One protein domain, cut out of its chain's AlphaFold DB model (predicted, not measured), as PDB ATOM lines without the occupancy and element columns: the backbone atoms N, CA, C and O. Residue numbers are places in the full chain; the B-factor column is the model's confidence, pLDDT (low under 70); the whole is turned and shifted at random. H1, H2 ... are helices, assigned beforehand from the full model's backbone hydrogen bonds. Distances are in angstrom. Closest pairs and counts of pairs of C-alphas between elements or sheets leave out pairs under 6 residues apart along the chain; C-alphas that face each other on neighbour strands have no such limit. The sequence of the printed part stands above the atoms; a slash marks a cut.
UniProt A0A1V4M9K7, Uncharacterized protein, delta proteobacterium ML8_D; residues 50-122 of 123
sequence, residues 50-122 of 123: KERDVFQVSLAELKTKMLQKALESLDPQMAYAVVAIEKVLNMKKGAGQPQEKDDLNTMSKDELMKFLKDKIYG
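Overview. This is residues 50 to 122 of the 123 residues of an uncharacterized protein of delta proteobacterium ML8_D (UniProt A0A1V4M9K7). A long helix, H1, and a shorter one, H2, fold back side by side as a helical hairpin, and H4 packs on residues 67 to 71 of H1, giving a bundle of three helices, H1, H2 and H4. The short helix H3 packs on residues 76 to 80 of H2. The printed part has 73 residues with four named helices, H1 to H4 in chain order, and no named strand; the class is all helix. It is compact, with a radius of gyration of the C-alphas of 12.8 A, yet elongated, spanning 41 by 26 by 20 A.

Along the chain. H1, residues 50 to 73, begins at C-alpha 50 (7.357, 38.036, -2.218) and is 34.7 A long. H2, residues 76 to 90, is 21.2 A long. H3 is residues 101 to 106. H4, residues 109 to 121, is 18.1 A long and ends at C-alpha 121 (-7.950, 16.268, -12.705).

Arrangement. H1 and H2 touch at a shallow tilt of 22 degrees, opposite ways; their closest C-alphas, of Ala 70 and Met 78, are 5.1 A apart. H1 touches H4 with residues 67 to 71 alone, closest at the C-alphas of Leu 71 and Met 113, 6.6 A; the tilt of 34 degrees, opposite ways, is only just shallow. H2 and H4 are close but not clearly touching, the closest C-alphas, of Ala 79 and Leu 116, being 7.2 A apart. H2 and H3, a helical hairpin, touch at the C-alphas of Pro 76 and Asn 105, 5.7 A, their closest. H1 and H3 are apart. Every O i to N i+4 pair is within hydrogen-bond range in H1, H2 and H4; H3 has 0 of 2, and 1 of 3 O i to N i+3 pairs.

Size, cuts and confidence. The C-alphas farthest apart, of Lys 50 and Ser 108, are 41.5 A apart. The printed part has no cut and no long link. The pLDDT is under 70 at residues 91 to 104 and 122.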
ATOM      1  N   LYS A  50       8.612  37.486  -1.698       94.00
ATOM      2  CA  LYS A  50       7.357  38.036  -2.218       94.00
ATOM      3  C   LYS A  50       7.296  37.970  -3.746       94.00
ATOM      4  O   LYS A  50       6.295  37.526  -4.297       94.00
ATOM      5  N   GLU A  51       8.351  38.405  -4.430       91.75
ATOM      6  CA  GLU A  51       8.438  38.339  -5.895       91.75
ATOM      7  C   GLU A  51       8.384  36.897  -6.393       91.75
ATOM      8  O   GLU A  51       7.678  36.590  -7.353       91.75
ATOM      9  N   ARG A  52       9.081  35.994  -5.700       89.31
ATOM     10  CA  ARG A  52       9.076  34.567  -6.004       89.31
ATOM     11  C   ARG A  52       7.687  33.956  -5.844       89.31
ATOM     12  O   ARG A  52       7.296  33.159  -6.693       89.31
ATOM     13  N   ASP A  53       6.950  34.310  -4.799       89.25
ATOM     14  CA  ASP A  53       5.598  33.800  -4.565       89.25
ATOM     15  C   ASP A  53       4.633  34.294  -5.649       89.25
ATOM     16  O   ASP A  53       3.897  33.495  -6.227       89.25
ATOM     17  N   VAL A  54       4.706  35.580  -6.010       92.00
ATOM     18  CA  VAL A  54       3.943  36.140  -7.141       92.00
ATOM     19  C   VAL A  54       4.291  35.414  -8.439       92.00
ATOM     20  O   VAL A  54       3.395  34.989  -9.164       92.00
ATOM     21  N   PHE A  55       5.580  35.204  -8.711       87.88
ATOM     22  CA  PHE A  55       6.033  34.469  -9.888       87.88
ATOM     23  C   PHE A  55       5.492  33.033  -9.918       87.88
ATOM     24  O   PHE A  55       5.035  32.577 -10.965       87.88
ATOM     25  N   GLN A  56       5.492  32.322  -8.783       86.06
ATOM     26  CA  GLN A  56       4.931  30.970  -8.711       86.06
ATOM     27  C   GLN A  56       3.426  30.950  -8.992       86.06
ATOM     28  O   GLN A  56       2.965  30.064  -9.712       86.06
ATOM     29  N   VAL A  57       2.674  31.932  -8.485       90.62
ATOM     30  CA  VAL A  57       1.242  32.079  -8.785       90.62
ATOM     31  C   VAL A  57       1.027  32.335 -10.277       90.62
ATOM     32  O   VAL A  57       0.284  31.595 -10.919       90.62
ATOM     33  N   SER A  58       1.731  33.306 -10.865       89.88
ATOM     34  CA  SER A  58       1.612  33.610 -12.299       89.88
ATOM     35  C   SER A  58       1.982  32.420 -13.186       89.88
ATOM     36  O   SER A  58       1.351  32.181 -14.216       89.88
ATOM     37  N   LEU A  59       2.986  31.638 -12.787       88.44
ATOM     38  CA  LEU A  59       3.413  30.453 -13.520       88.44
ATOM     39  C   LEU A  59       2.389  29.307 -13.413       88.44
ATOM     40  O   LEU A  59       2.151  28.603 -14.396       88.44
ATOM     41  N   ALA A  60       1.733  29.151 -12.260       88.38
ATOM     42  CA  ALA A  60       0.621  28.217 -12.094       88.38
ATOM     43  C   ALA A  60      -0.599  28.624 -12.941       88.38
ATOM     44  O   ALA A  60      -1.194  27.780 -13.610       88.38
ATOM     45  N   GLU A  61      -0.932  29.914 -12.992       90.94
ATOM     46  CA  GLU A  61      -1.992  30.428 -13.867       90.94
ATOM     47  C   GLU A  61      -1.679  30.197 -15.351       90.94
ATOM     48  O   GLU A  61      -2.553  29.778 -16.116       90.94
ATOM     49  N   LEU A  62      -0.428  30.433 -15.764       89.56
ATOM     50  CA  LEU A  62       0.025  30.156 -17.125       89.56
ATOM     51  C   LEU A  62      -0.107  28.665 -17.461       89.56
ATOM     52  O   LEU A  62      -0.620  28.337 -18.532       89.56
ATOM     53  N   LYS A  63       0.290  27.770 -16.541       87.81
ATOM     54  CA  LYS A  63       0.119  26.316 -16.692       87.81
ATOM     55  C   LYS A  63      -1.341  25.964 -16.979       87.81
ATOM     56  O   LYS A  63      -1.610  25.243 -17.934       87.81
ATOM     57  N   THR A  64      -2.277  26.498 -16.193       88.56
ATOM     58  CA  THR A  64      -3.717  26.242 -16.353       88.56
ATOM     59  C   THR A  64      -4.231  26.706 -17.714       88.56
ATOM     60  O   THR A  64      -4.920  25.951 -18.400       88.56
ATOM     61  N   LYS A  65      -3.854  27.913 -18.151       89.75
ATOM     62  CA  LYS A  65      -4.249  28.441 -19.469       89.75
ATOM     63  C   LYS A  65      -3.671  27.613 -20.619       89.75
ATOM     64  O   LYS A  65      -4.363  27.356 -21.602       89.75
ATOM     65  N   MET A  66      -2.418  27.174 -20.504       86.94
ATOM     66  CA  MET A  66      -1.793  26.318 -21.516       86.94
ATOM     67  C   MET A  66      -2.416  24.922 -21.565       86.94
ATOM     68  O   MET A  66      -2.618  24.404 -22.657       86.94
ATOM     69  N   LEU A  67      -2.778  24.346 -20.417       86.12
ATOM     70  CA  LEU A  67      -3.504  23.075 -20.337       86.12
ATOM     71  C   LEU A  67      -4.857  23.140 -21.053       86.12
ATOM     72  O   LEU A  67      -5.172  22.258 -21.846       86.12
ATOM     73  N   GLN A  68      -5.630  24.201 -20.810       88.50
ATOM     74  CA  GLN A  68      -6.907  24.428 -21.493       88.50
ATOM     75  C   GLN A  68      -6.713  24.523 -23.009       88.50
ATOM     76  O   GLN A  68      -7.358  23.802 -23.764       88.50
ATOM     77  N   LYS A  69      -5.746  25.334 -23.452       88.50
ATOM     78  CA  LYS A  69      -5.439  25.478 -24.878       88.50
ATOM     79  C   LYS A  69      -4.972  24.166 -25.513       88.50
ATOM     80  O   LYS A  69      -5.382  23.858 -26.625       88.50
ATOM     81  N   ALA A  70      -4.150  23.385 -24.810       87.19
ATOM     82  CA  ALA A  70      -3.684  22.082 -25.275       87.19
ATOM     83  C   ALA A  70      -4.837  21.081 -25.438       87.19
ATOM     84  O   ALA A  70      -4.824  20.301 -26.385       87.19
ATOM     85  N   LEU A  71      -5.843  21.110 -24.555       85.81
ATOM     86  CA  LEU A  71      -7.044  20.280 -24.694       85.81
ATOM     87  C   LEU A  71      -7.893  20.676 -25.902       85.81
ATOM     88  O   LEU A  71      -8.417  19.803 -26.588       85.81
ATOM     89  N   GLU A  72      -8.041  21.977 -26.147       89.56
ATOM     90  CA  GLU A  72      -8.828  22.498 -27.267       89.56
ATOM     91  C   GLU A  72      -8.164  22.203 -28.616       89.56
ATOM     92  O   GLU A  72      -8.835  21.790 -29.561       89.56
ATOM     93  N   SER A  73      -6.847  22.410 -28.715       88.12
ATOM     94  CA  SER A  73      -6.116  22.252 -29.975       88.12
ATOM     95  C   SER A  73      -5.589  20.839 -30.210       88.12
ATOM     96  O   SER A  73      -5.265  20.507 -31.350       88.12
ATOM     97  N   LEU A  74      -5.471  20.024 -29.152       83.12
ATOM     98  CA  LEU A  74      -4.749  18.744 -29.150       83.12
ATOM     99  C   LEU A  74      -3.354  18.872 -29.782       83.12
ATOM    100  O   LEU A  74      -2.914  17.996 -30.523       83.12
ATOM    101  N   ASP A  75      -2.682  19.994 -29.509       83.44
ATOM    102  CA  ASP A  75      -1.351  20.305 -30.032       83.44
ATOM    103  C   ASP A  75      -0.267  19.760 -29.080       83.44
ATOM    104  O   ASP A  75      -0.157  20.237 -27.940       83.44
ATOM    105  N   PRO A  76       0.566  18.801 -29.526       80.19
ATOM    106  CA  PRO A  76       1.667  18.258 -28.732       80.19
ATOM    107  C   PRO A  76       2.656  19.320 -28.232       80.19
ATOM    108  O   PRO A  76       3.206  19.184 -27.136       80.19
ATOM    109  N   GLN A  77       2.857  20.416 -28.975       83.56
ATOM    110  CA  GLN A  77       3.760  21.493 -28.553       83.56
ATOM    111  C   GLN A  77       3.225  22.228 -27.318       83.56
ATOM    112  O   GLN A  77       3.993  22.588 -26.421       83.56
ATOM    113  N   MET A  78       1.905  22.405 -27.233       82.69
ATOM    114  CA  MET A  78       1.252  23.009 -26.070       82.69
ATOM    115  C   MET A  78       1.315  22.082 -24.856       82.69
ATOM    116  O   MET A  78       1.609  22.537 -23.749       82.69
ATOM    117  N   ALA A  79       1.124  20.775 -25.059       80.44
ATOM    118  CA  ALA A  79       1.298  19.778 -24.003       80.44
ATOM    119  C   ALA A  79       2.740  19.757 -23.464       80.44
ATOM    120  O   ALA A  79       2.957  19.715 -22.251       80.44
ATOM    121  N   TYR A  80       3.737  19.883 -24.343       83.44
ATOM    122  CA  TYR A  80       5.136  19.996 -23.938       83.44
ATOM    123  C   TYR A  80       5.409  21.266 -23.118       83.44
ATOM    124  O   TYR A  80       6.092  21.211 -22.089       83.44
ATOM    125  N   ALA A  81       4.860  22.411 -23.533       82.25
ATOM    126  CA  ALA A  81       5.015  23.670 -22.805       82.25
ATOM    127  C   ALA A  81       4.472  23.571 -21.365       82.25
ATOM    128  O   ALA A  81       5.120  24.045 -20.429       82.25
ATOM    129  N   VAL A  82       3.350  22.870 -21.162       85.06
ATOM    130  CA  VAL A  82       2.802  22.576 -19.826       85.06
ATOM    131  C   VAL A  82       3.786  21.774 -18.970       85.06
ATOM    132  O   VAL A  82       4.011  22.122 -17.809       85.06
ATOM    133  N   VAL A  83       4.394  20.722 -19.525       84.19
ATOM    134  CA  VAL A  83       5.380  19.892 -18.807       84.19
ATOM    135  C   VAL A  83       6.620  20.707 -18.441       84.19
ATOM    136  O   VAL A  83       7.145  20.581 -17.333       84.19
ATOM    137  N   ALA A  84       7.090  21.572 -19.341       83.19
ATOM    138  CA  ALA A  84       8.219  22.456 -19.067       83.19
ATOM    139  C   ALA A  84       7.915  23.431 -17.915       83.19
ATOM    140  O   ALA A  84       8.741  23.598 -17.017       83.19
ATOM    141  N   ILE A  85       6.715  24.015 -17.893       83.94
ATOM    142  CA  ILE A  85       6.260  24.888 -16.804       83.94
ATOM    143  C   ILE A  85       6.169  24.121 -15.478       83.94
ATOM    144  O   ILE A  85       6.615  24.610 -14.440       83.94
ATOM    145  N   GLU A  86       5.634  22.902 -15.503       83.19
ATOM    146  CA  GLU A  86       5.529  22.047 -14.321       83.19
ATOM    147  C   GLU A  86       6.900  21.711 -13.721       83.19
ATOM    148  O   GLU A  86       7.058  21.739 -12.500       83.19
ATOM    149  N   LYS A  87       7.915  21.479 -14.562       81.62
ATOM    150  CA  LYS A  87       9.303  21.306 -14.107       81.62
ATOM    151  C   LYS A  87       9.795  22.538 -13.351       81.62
ATOM    152  O   LYS A  87      10.307  22.398 -12.246       81.62
ATOM    153  N   VAL A  88       9.594  23.741 -13.895       80.81
ATOM    154  CA  VAL A  88      10.010  24.999 -13.245       80.81
ATOM    155  C   VAL A  88       9.287  25.213 -11.909       80.81
ATOM    156  O   VAL A  88       9.921  25.597 -10.926       80.81
ATOM    157  N   LEU A  89       7.990  24.900 -11.832       81.75
ATOM    158  CA  LEU A  89       7.231  24.954 -10.576       81.75
ATOM    159  C   LEU A  89       7.776  23.977  -9.519       81.75
ATOM    160  O   LEU A  89       7.794  24.303  -8.329       81.75
ATOM    161  N   ASN A  90       8.261  22.808  -9.950       76.69
ATOM    162  CA  ASN A  90       8.713  21.727  -9.076       76.69
ATOM    163  C   ASN A  90      10.225  21.700  -8.793       76.69
ATOM    164  O   ASN A  90      10.632  20.913  -7.948       76.69
ATOM    165  N   MET A  91      11.059  22.568  -9.383       67.50
ATOM    166  CA  MET A  91      12.533  22.541  -9.229       67.50
ATOM    167  C   MET A  91      13.062  22.555  -7.777       67.50
ATOM    168  O   MET A  91      14.197  22.150  -7.554       67.50
ATOM    169  N   LYS A  92      12.275  22.979  -6.773       56.00
ATOM    170  CA  LYS A  92      12.667  22.886  -5.346       56.00
ATOM    171  C   LYS A  92      12.316  21.550  -4.671       56.00
ATOM    172  O   LYS A  92      12.852  21.252  -3.609       56.00
ATOM    173  N   LYS A  93      11.427  20.750  -5.258       46.72
ATOM    174  CA  LYS A  93      11.127  19.377  -4.843       46.72
ATOM    175  C   LYS A  93      11.960  18.478  -5.748       46.72
ATOM    176  O   LYS A  93      11.523  18.203  -6.855       46.72
ATOM    177  N   GLY A  94      13.177  18.112  -5.339       46.22
ATOM    178  CA  GLY A  94      14.079  17.307  -6.171       46.22
ATOM    179  C   GLY A  94      13.339  16.142  -6.833       46.22
ATOM    180  O   GLY A  94      12.920  15.216  -6.148       46.22
ATOM    181  N   ALA A  95      13.101  16.226  -8.144       38.62
ATOM    182  CA  ALA A  95      12.362  15.209  -8.873       38.62
ATOM    183  C   ALA A  95      12.586  15.325 -10.384       38.62
ATOM    184  O   ALA A  95      12.243  16.330 -11.004       38.62
ATOM    185  N   GLY A  96      13.077  14.221 -10.949       37.88
ATOM    186  CA  GLY A  96      12.739  13.776 -12.297       37.88
ATOM    187  C   GLY A  96      13.661  14.252 -13.410       37.88
ATOM    188  O   GLY A  96      13.574  15.390 -13.866       37.88
ATOM    189  N   GLN A  97      14.482  13.326 -13.911       36.16
ATOM    190  CA  GLN A  97      15.101  13.426 -15.231       36.16
ATOM    191  C   GLN A  97      14.048  13.709 -16.324       36.16
ATOM    192  O   GLN A  97      12.870  13.374 -16.163       36.16
ATOM    193  N   PRO A  98      14.448  14.362 -17.429       42.72
ATOM    194  CA  PRO A  98      13.535  14.743 -18.497       42.72
ATOM    195  C   PRO A  98      12.845  13.517 -19.109       42.72
ATOM    196  O   PRO A  98      13.518  12.678 -19.690       42.72
ATOM    197  N   GLN A  99      11.510  13.458 -19.049       48.59
ATOM    198  CA  GLN A  99      10.761  12.686 -20.043       48.59
ATOM    199  C   GLN A  99      11.014  13.319 -21.413       48.59
ATOM    200  O   GLN A  99      10.909  14.547 -21.570       48.59
ATOM    201  N   GLU A 100      11.490  12.472 -22.319       51.19
ATOM    202  CA  GLU A 100      12.065  12.796 -23.613       51.19
ATOM    203  C   GLU A 100      11.040  13.506 -24.499       51.19
ATOM    204  O   GLU A 100       9.844  13.223 -24.487       51.19
ATOM    205  N   LYS A 101      11.520  14.478 -25.279       47.38
ATOM    206  CA  LYS A 101      10.716  15.261 -26.233       47.38
ATOM    207  C   LYS A 101      10.042  14.395 -27.311       47.38
ATOM    208  O   LYS A 101       9.180  14.903 -28.029       47.38
ATOM    209  N   ASP A 102      10.427  13.127 -27.401       51.69
ATOM    210  CA  ASP A 102      10.035  12.190 -28.448       51.69
ATOM    211  C   ASP A 102       8.750  11.412 -28.111       51.69
ATOM    212  O   ASP A 102       8.035  11.000 -29.026       51.69
ATOM    213  N   ASP A 103       8.360  11.321 -26.834       63.88
ATOM    214  CA  ASP A 103       7.154  10.578 -26.441       63.88
ATOM    215  C   ASP A 103       5.867  11.356 -26.768       63.88
ATOM    216  O   ASP A 103       4.938  10.807 -27.345       63.88
ATOM    217  N   LEU A 104       5.793  12.661 -26.472       68.75
ATOM    218  CA  LEU A 104       4.559  13.451 -26.669       68.75
ATOM    219  C   LEU A 104       4.193  13.669 -28.147       68.75
ATOM    220  O   LEU A 104       3.016  13.783 -28.475       68.75
ATOM    221  N   ASN A 105       5.190  13.748 -29.033       73.56
ATOM    222  CA  ASN A 105       4.967  13.963 -30.467       73.56
ATOM    223  C   ASN A 105       4.551  12.682 -31.207       73.56
ATOM    224  O   ASN A 105       4.087  12.764 -32.343       73.56
ATOM    225  N   THR A 106       4.727  11.514 -30.585       78.38
ATOM    226  CA  THR A 106       4.375  10.205 -31.151       78.38
ATOM    227  C   THR A 106       3.053   9.660 -30.597       78.38
ATOM    228  O   THR A 106       2.496   8.732 -31.184       78.38
ATOM    229  N   MET A 107       2.508  10.268 -29.533       78.50
ATOM    230  CA  MET A 107       1.195   9.923 -28.976       78.50
ATOM    231  C   MET A 107       0.068  10.124 -29.992       78.50
ATOM    232  O   MET A 107      -0.021  11.139 -30.689       78.50
ATOM    233  N   SER A 108      -0.869   9.179 -30.004       85.19
ATOM    234  CA  SER A 108      -2.168   9.375 -30.641       85.19
ATOM    235  C   SER A 108      -2.969  10.477 -29.931       85.19
ATOM    236  O   SER A 108      -2.718  10.835 -28.777       85.19
ATOM    237  N   LYS A 109      -3.994  11.013 -30.606       83.12
ATOM    238  CA  LYS A 109      -4.869  12.049 -30.029       83.12
ATOM    239  C   LYS A 109      -5.557  11.600 -28.736       83.12
ATOM    240  O   LYS A 109      -5.711  12.413 -27.827       83.12
ATOM    241  N   ASP A 110      -5.941  10.329 -28.647       84.62
ATOM    242  CA  ASP A 110      -6.623   9.778 -27.472       84.62
ATOM    243  C   ASP A 110      -5.668   9.636 -26.279       84.62
ATOM    244  O   ASP A 110      -6.031   9.967 -25.147       84.62
ATOM    245  N   GLU A 111      -4.422   9.226 -26.528       84.12
ATOM    246  CA  GLU A 111      -3.364   9.166 -25.512       84.12
ATOM    247  C   GLU A 111      -2.994  10.561 -25.006       84.12
ATOM    248  O   GLU A 111      -2.931  10.781 -23.794       84.12
ATOM    249  N   LEU A 112      -2.849  11.528 -25.918       82.81
ATOM    250  CA  LEU A 112      -2.590  12.922 -25.568       82.81
ATOM    251  C   LEU A 112      -3.741  13.515 -24.745       82.81
ATOM    252  O   LEU A 112      -3.513  14.180 -23.734       82.81
ATOM    253  N   MET A 113      -4.991  13.246 -25.132       84.00
ATOM    254  CA  MET A 113      -6.159  13.711 -24.386       84.00
ATOM    255  C   MET A 113      -6.221  13.086 -22.987       84.00
ATOM    256  O   MET A 113      -6.546  13.782 -22.024       84.00
ATOM    257  N   LYS A 114      -5.892  11.795 -22.851       85.62
ATOM    258  CA  LYS A 114      -5.813  11.115 -21.552       85.62
ATOM    259  C   LYS A 114      -4.733  11.741 -20.666       85.62
ATOM    260  O   LYS A 114      -5.026  12.073 -19.521       85.62
ATOM    261  N   PHE A 115      -3.540  11.975 -21.212       84.69
ATOM    262  CA  PHE A 115      -2.439  12.643 -20.516       84.69
ATOM    263  C   PHE A 115      -2.832  14.039 -20.010       84.69
ATOM    264  O   PHE A 115      -2.621  14.373 -18.845       84.69
ATOM    265  N   LEU A 116      -3.445  14.861 -20.866       83.25
ATOM    266  CA  LEU A 116      -3.851  16.218 -20.498       83.25
ATOM    267  C   LEU A 116      -4.959  16.231 -19.434       83.25
ATOM    268  O   LEU A 116      -4.943  17.085 -18.547       83.25
ATOM    269  N   LYS A 117      -5.903  15.283 -19.497       82.88
ATOM    270  CA  LYS A 117      -6.960  15.134 -18.485       82.88
ATOM    271  C   LYS A 117      -6.396  14.716 -17.129       82.88
ATOM    272  O   LYS A 117      -6.762  15.340 -16.136       82.88
ATOM    273  N   ASP A 118      -5.483  13.748 -17.083       85.19
ATOM    274  CA  ASP A 118      -4.792  13.361 -15.842       85.19
ATOM    275  C   ASP A 118      -4.090  14.579 -15.206       85.19
ATOM    276  O   ASP A 118      -4.302  14.908 -14.042       85.19
ATOM    277  N   LYS A 119      -3.384  15.386 -16.005       77.94
ATOM    278  CA  LYS A 119      -2.707  16.602 -15.513       77.94
ATOM    279  C   LYS A 119      -3.633  17.690 -14.949       77.94
ATOM    280  O   LYS A 119      -3.159  18.524 -14.176       77.94
ATOM    281  N   ILE A 120      -4.906  17.721 -15.345       73.62
ATOM    282  CA  ILE A 120      -5.902  18.692 -14.855       73.62
ATOM    283  C   ILE A 120      -6.657  18.148 -13.642       73.62
ATOM    284  O   ILE A 120      -6.904  18.896 -12.698       73.62
ATOM    285  N   TYR A 121      -7.039  16.872 -13.680       74.12
ATOM    286  CA  TYR A 121      -7.950  16.268 -12.705       74.12
ATOM    287  C   TYR A 121      -7.246  15.396 -11.652       74.12
ATOM    288  O   TYR A 121      -7.872  15.062 -10.651       74.12
ATOM    289  N   GLY A 122      -5.961  15.075 -11.840       61.88
ATOM    290  CA  GLY A 122      -5.169  14.227 -10.946       61.88
ATOM    291  C   GLY A 122      -5.679  12.785 -10.856       61.88
ATOM    292  O   GLY A 122      -5.745  12.258  -9.744       61.88
TER     293      GLY A 122